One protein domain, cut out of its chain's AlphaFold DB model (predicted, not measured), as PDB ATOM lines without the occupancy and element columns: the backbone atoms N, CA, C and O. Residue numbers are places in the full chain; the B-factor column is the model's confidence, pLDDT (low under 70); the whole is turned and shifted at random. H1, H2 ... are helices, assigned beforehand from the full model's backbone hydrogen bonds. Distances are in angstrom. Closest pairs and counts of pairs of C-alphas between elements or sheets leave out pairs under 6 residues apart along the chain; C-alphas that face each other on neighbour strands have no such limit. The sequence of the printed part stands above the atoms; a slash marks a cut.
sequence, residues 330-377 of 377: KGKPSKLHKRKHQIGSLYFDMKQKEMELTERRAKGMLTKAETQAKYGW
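What this domain is: This is residues 330 to 377 of the 377 residues of the protein "Proline-rich protein PRCC" of Senna tora (UniProt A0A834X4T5). One long, nearly straight helix, H2, makes almost the whole length of this extended rod, and the short helix H1 makes a corner with it at its first end. Much of H2 sticks out free, namely residues 353 to 367 and 370 to 375. The printed part has 48 residues with two named helices, H1 then H2, and no named strand; the class is all helix. The radius of gyration of the C-alphas is 17.5 A, and the spans are 54 by 16 by 9 A, only just a rod.

How they stand to each other: H2, residues 342 to 375, touches H1, residues 335 to 340, only at the corner by their tight link, with residues 344 to 345 of H2 alone. The closest C-alphas of the two are those of Lys 338 and Ser 345, 5.5 A apart. Their lines stand at a steep tilt of 60 degrees, opposite ways. Every O i to N i+4 pair is within hydrogen-bond range in H1, and 29 of 30 are in H2.

Where its parts are: H2 measures 49.3 A from C-alpha 342 at (151.676, 167.014, 124.963) to C-alpha 375 at (134.781, 176.754, 170.192). H1 measures 8.8 A and begins at C-alpha 335, (153.503, 177.089, 123.116).

The domain as a whole: The two C-alphas farthest apart, those of Lys 340 and Tyr 375, are 54.1 A apart. The printed part has no cut and ends at Trp 377, the chain's last residue. Mean pLDDT of the printed part is 84.1; residues 330 to 331 and 377 are under 70.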
ATOM      1  N   LYS A 330     157.761 178.570 137.734       59.19
ATOM      2  CA  LYS A 330     158.978 178.281 136.953       59.19
ATOM      3  C   LYS A 330     158.873 176.944 136.185       59.19
ATOM      4  O   LYS A 330     159.753 176.095 136.271       59.19
ATOM      5  N   GLY A 331     157.778 176.755 135.450       68.50
ATOM      6  CA  GLY A 331     157.471 175.517 134.726       68.50
ATOM      7  C   GLY A 331     156.266 175.576 133.779       68.50
ATOM      8  O   GLY A 331     155.936 174.554 133.188       68.50
ATOM      9  N   LYS A 332     155.609 176.739 133.609       80.69
ATOM     10  CA  LYS A 332     154.460 176.881 132.695       80.69
ATOM     11  C   LYS A 332     154.845 176.443 131.263       80.69
ATOM     12  O   LYS A 332     155.747 177.052 130.681       80.69
ATOM     13  N   PRO A 333     154.185 175.433 130.667       82.75
ATOM     14  CA  PRO A 333     154.553 174.900 129.357       82.75
ATOM     15  C   PRO A 333     154.326 175.925 128.236       82.75
ATOM     16  O   PRO A 333     153.195 176.267 127.890       82.75
ATOM     17  N   SER A 334     155.430 176.393 127.645       85.62
ATOM     18  CA  SER A 334     155.456 177.285 126.474       85.62
ATOM     19  C   SER A 334     154.730 176.678 125.262       85.62
ATOM     20  O   SER A 334     154.667 175.457 125.122       85.62
ATOM     21  N   LYS A 335     154.238 177.510 124.331       84.62
ATOM     22  CA  LYS A 335     153.503 177.089 123.116       84.62
ATOM     23  C   LYS A 335     154.257 176.025 122.295       84.62
ATOM     24  O   LYS A 335     153.639 175.101 121.771       84.62
ATOM     25  N   LEU A 336     155.594 176.091 122.250       84.88
ATOM     26  CA  LEU A 336     156.436 175.063 121.616       84.88
ATOM     27  C   LEU A 336     156.462 173.750 122.418       84.88
ATOM     28  O   LEU A 336     156.378 172.680 121.820       84.88
ATOM     29  N   HIS A 337     156.525 173.823 123.751       85.00
ATOM     30  CA  HIS A 337     156.454 172.648 124.624       85.00
ATOM     31  C   HIS A 337     155.075 171.983 124.557       85.00
ATOM     32  O   HIS A 337     155.021 170.768 124.419       85.00
ATOM     33  N   LYS A 338     153.972 172.749 124.539       87.31
ATOM     34  CA  LYS A 338     152.623 172.195 124.320       87.31
ATOM     35  C   LYS A 338     152.516 171.443 122.987       87.31
ATOM     36  O   LYS A 338     151.912 170.379 122.948       87.31
ATOM     37  N   ARG A 339     153.157 171.949 121.921       85.38
ATOM     38  CA  ARG A 339     153.167 171.320 120.586       85.38
ATOM     39  C   ARG A 339     154.097 170.102 120.455       85.38
ATOM     40  O   ARG A 339     153.782 169.213 119.677       85.38
ATOM     41  N   LYS A 340     155.237 170.056 121.159       89.81
ATOM     42  CA  LYS A 340     156.201 168.932 121.082       89.81
ATOM     43  C   LYS A 340     156.034 167.870 122.175       89.81
ATOM     44  O   LYS A 340     156.425 166.727 121.976       89.81
ATOM     45  N   HIS A 341     155.497 168.247 123.331       87.38
ATOM     46  CA  HIS A 341     155.476 167.437 124.549       87.38
ATOM     47  C   HIS A 341     154.094 167.519 125.209       87.38
ATOM     48  O   HIS A 341     153.948 168.006 126.330       87.38
ATOM     49  N   GLN A 342     153.070 167.030 124.503       87.62
ATOM     50  CA  GLN A 342     151.676 167.014 124.963       87.62
ATOM     51  C   GLN A 342     151.536 166.398 126.366       87.62
ATOM     52  O   GLN A 342     150.925 167.009 127.238       87.62
ATOM     53  N   ILE A 343     152.198 165.261 126.619       89.25
ATOM     54  CA  ILE A 343     152.256 164.595 127.936       89.25
ATOM     55  C   ILE A 343     152.838 165.528 129.015       89.25
ATOM     56  O   ILE A 343     152.328 165.580 130.129       89.25
ATOM     57  N   GLY A 344     153.862 166.321 128.680       89.25
ATOM     58  CA  GLY A 344     154.459 167.301 129.592       89.25
ATOM     59  C   GLY A 344     153.534 168.482 129.912       89.25
ATOM     60  O   GLY A 344     153.532 168.956 131.047       89.25
ATOM     61  N   SER A 345     152.702 168.923 128.955       86.31
ATOM     62  CA  SER A 345     151.626 169.881 129.255       86.31
ATOM     63  C   SER A 345     150.572 169.242 130.148       86.31
ATOM     64  O   SER A 345     150.260 169.809 131.185       86.31
ATOM     65  N   LEU A 346     150.080 168.049 129.800       90.12
ATOM     66  CA  LEU A 346     149.050 167.347 130.571       90.12
ATOM     67  C   LEU A 346     149.496 167.071 132.014       90.12
ATOM     68  O   LEU A 346     148.704 167.263 132.929       90.12
ATOM     69  N   TYR A 347     150.763 166.709 132.240       89.75
ATOM     70  CA  TYR A 347     151.332 166.575 133.585       89.75
ATOM     71  C   TYR A 347     151.313 167.901 134.361       89.75
ATOM     72  O   TYR A 347     150.937 167.922 135.533       89.75
ATOM     73  N   PHE A 348     151.676 169.019 133.723       89.12
ATOM     74  CA  PHE A 348     151.604 170.339 134.353       89.12
ATOM     75  C   PHE A 348     150.154 170.744 134.653       89.12
ATOM     76  O   PHE A 348     149.850 171.137 135.777       89.12
ATOM     77  N   ASP A 349     149.257 170.594 133.679       89.19
ATOM     78  CA  ASP A 349     147.842 170.954 133.777       89.19
ATOM     79  C   ASP A 349     147.125 170.074 134.847       89.19
ATOM     80  O   ASP A 349     146.315 170.573 135.631       89.19
ATOM     81  N   MET A 350     147.496 168.790 134.978       90.25
ATOM     82  CA  MET A 350     147.080 167.886 136.068       90.25
ATOM     83  C   MET A 350     147.595 168.362 137.431       90.25
ATOM     84  O   MET A 350     146.816 168.487 138.374       90.25
ATOM     85  N   LYS A 351     148.893 168.670 137.538       86.75
ATOM     86  CA  LYS A 351     149.533 169.133 138.779       86.75
ATOM     87  C   LYS A 351     148.991 170.489 139.246       86.75
ATOM     88  O   LYS A 351     148.925 170.752 140.446       86.75
ATOM     89  N   GLN A 352     148.541 171.339 138.319       87.00
ATOM     90  CA  GLN A 352     147.789 172.550 138.652       87.00
ATOM     91  C   GLN A 352     146.401 172.236 139.226       87.00
ATOM     92  O   GLN A 352     146.036 172.832 140.236       87.00
ATOM     93  N   LYS A 353     145.650 171.287 138.650       89.06
ATOM     94  CA  LYS A 353     144.350 170.861 139.206       89.06
ATOM     95  C   LYS A 353     144.485 170.180 140.569       89.06
ATOM     96  O   LYS A 353     143.653 170.409 141.439       89.06
ATOM     97  N   GLU A 354     145.531 169.387 140.782       86.25
ATOM     98  CA  GLU A 354     145.856 168.790 142.084       86.25
ATOM     99  C   GLU A 354     146.104 169.873 143.151       86.25
ATOM    100  O   GLU A 354     145.483 169.859 144.217       86.25
ATOM    101  N   MET A 355     146.933 170.874 142.830       83.62
ATOM    102  CA  MET A 355     147.147 172.069 143.656       83.62
ATOM    103  C   MET A 355     145.824 172.804 143.953       83.62
ATOM    104  O   MET A 355     145.514 173.089 145.104       83.62
ATOM    105  N   GLU A 356     144.994 173.059 142.943       86.38
ATOM    106  CA  GLU A 356     143.708 173.757 143.095       86.38
ATOM    107  C   GLU A 356     142.696 172.976 143.966       86.38
ATOM    108  O   GLU A 356     141.927 173.553 144.743       86.38
ATOM    109  N   LEU A 357     142.697 171.643 143.869       87.06
ATOM    110  CA  LEU A 357     141.835 170.752 144.652       87.06
ATOM    111  C   LEU A 357     142.324 170.658 146.107       87.06
ATOM    112  O   LEU A 357     141.519 170.755 147.036       87.06
ATOM    113  N   THR A 358     143.638 170.549 146.328       84.62
ATOM    114  CA  THR A 358     144.216 170.634 147.680       84.62
ATOM    115  C   THR A 358     143.982 172.008 148.309       84.62
ATOM    116  O   THR A 358     143.672 172.057 149.494       84.62
ATOM    117  N   GLU A 359     143.990 173.105 147.546       84.31
ATOM    118  CA  GLU A 359     143.649 174.454 148.032       84.31
ATOM    119  C   GLU A 359     142.174 174.591 148.436       84.31
ATOM    120  O   GLU A 359     141.889 175.154 149.497       84.31
ATOM    121  N   ARG A 360     141.230 173.979 147.702       85.88
ATOM    122  CA  ARG A 360     139.828 173.878 148.162       85.88
ATOM    123  C   ARG A 360     139.682 173.041 149.436       85.88
ATOM    124  O   ARG A 360     138.977 173.463 150.352       85.88
ATOM    125  N   ARG A 361     140.358 171.885 149.527       84.44
ATOM    126  CA  ARG A 361     140.362 171.047 150.746       84.44
ATOM    127  C   ARG A 361     140.942 171.807 151.938       84.44
ATOM    128  O   ARG A 361     140.322 171.839 152.994       84.44
ATOM    129  N   ALA A 362     142.079 172.470 151.746       83.06
ATOM    130  CA  ALA A 362     142.766 173.240 152.770       83.06
ATOM    131  C   ALA A 362     141.939 174.422 153.279       83.06
ATOM    132  O   ALA A 362     141.893 174.640 154.484       83.06
ATOM    133  N   LYS A 363     141.215 175.134 152.401       81.88
ATOM    134  CA  LYS A 363     140.276 176.187 152.823       81.88
ATOM    135  C   LYS A 363     139.212 175.645 153.784       81.88
ATOM    136  O   LYS A 363     138.951 176.266 154.806       81.88
ATOM    137  N   GLY A 364     138.654 174.468 153.491       83.06
ATOM    138  CA  GLY A 364     137.699 173.777 154.368       83.06
ATOM    139  C   GLY A 364     138.315 173.097 155.600       83.06
ATOM    140  O   GLY A 364     137.581 172.732 156.513       83.06
ATOM    141  N   MET A 365     139.638 172.909 155.643       82.00
ATOM    142  CA  MET A 365     140.363 172.470 156.840       82.00
ATOM    143  C   MET A 365     140.704 173.648 157.750       82.00
ATOM    144  O   MET A 365     140.549 173.519 158.958       82.00
ATOM    145  N   LEU A 366     141.109 174.795 157.190       72.69
ATOM    146  CA  LEU A 366     141.414 175.990 157.972       72.69
ATOM    147  C   LEU A 366     140.163 176.506 158.684       72.69
ATOM    148  O   LEU A 366     140.205 176.651 159.897       72.69
ATOM    149  N   THR A 367     139.025 176.654 157.995       78.88
ATOM    150  CA  THR A 367     137.786 177.104 158.659       78.88
ATOM    151  C   THR A 367     137.322 176.142 159.754       78.88
ATOM    152  O   THR A 367     136.775 176.580 160.765       78.88
ATOM    153  N   LYS A 368     137.580 174.832 159.612       85.19
ATOM    154  CA  LYS A 368     137.341 173.841 160.673       85.19
ATOM    155  C   LYS A 368     138.316 173.989 161.838       85.19
ATOM    156  O   LYS A 368     137.867 173.981 162.975       85.19
ATOM    157  N   ALA A 369     139.609 174.164 161.577       80.75
ATOM    158  CA  ALA A 369     140.620 174.373 162.612       80.75
ATOM    159  C   ALA A 369     140.415 175.701 163.364       80.75
ATOM    160  O   ALA A 369     140.559 175.738 164.580       80.75
ATOM    161  N   GLU A 370     140.006 176.767 162.674       82.81
ATOM    162  CA  GLU A 370     139.599 178.050 163.262       82.81
ATOM    163  C   GLU A 370     138.336 177.901 164.119       82.81
ATOM    164  O   GLU A 370     138.278 178.425 165.229       82.81
ATOM    165  N   THR A 371     137.340 177.144 163.643       82.50
ATOM    166  CA  THR A 371     136.124 176.828 164.413       82.50
ATOM    167  C   THR A 371     136.475 176.031 165.670       82.50
ATOM    168  O   THR A 371     136.098 176.430 166.770       82.50
ATOM    169  N   GLN A 372     137.276 174.974 165.538       85.94
ATOM    170  CA  GLN A 372     137.726 174.143 166.654       85.94
ATOM    171  C   GLN A 372     138.593 174.933 167.650       85.94
ATOM    172  O   GLN A 372     138.435 174.779 168.856       85.94
ATOM    173  N   ALA A 373     139.460 175.834 167.180       81.81
ATOM    174  CA  ALA A 373     140.252 176.714 168.042       81.81
ATOM    175  C   ALA A 373     139.397 177.771 168.768       81.81
ATOM    176  O   ALA A 373     139.739 178.181 169.874       81.81
ATOM    177  N   LYS A 374     138.287 178.208 168.159       88.50
ATOM    178  CA  LYS A 374     137.368 179.209 168.722       88.50
ATOM    179  C   LYS A 374     136.327 178.620 169.681       88.50
ATOM    180  O   LYS A 374     135.907 179.318 170.601       88.50
ATOM    181  N   TYR A 375     135.895 177.376 169.462       88.31
ATOM    182  CA  TYR A 375     134.781 176.754 170.192       88.31
ATOM    183  C   TYR A 375     135.148 175.468 170.955       88.31
ATOM    184  O   TYR A 375     134.395 175.067 171.840       88.31
ATOM    185  N   GLY A 376     136.302 174.855 170.679       86.38
ATOM    186  CA  GLY A 376     136.851 173.711 171.421       86.38
ATOM    187  C   GLY A 376     136.412 172.318 170.952       86.38
ATOM    188  O   GLY A 376     136.853 171.334 171.547       86.38
ATOM    189  N   TRP A 377     135.576 172.218 169.913       66.31
ATOM    190  CA  TRP A 377     135.016 170.972 169.368       66.31
ATOM    191  C   TRP A 377     134.997 170.963 167.834       66.31
ATOM    192  O   TRP A 377     134.991 172.065 167.240       66.31
TER     193      TRP A 377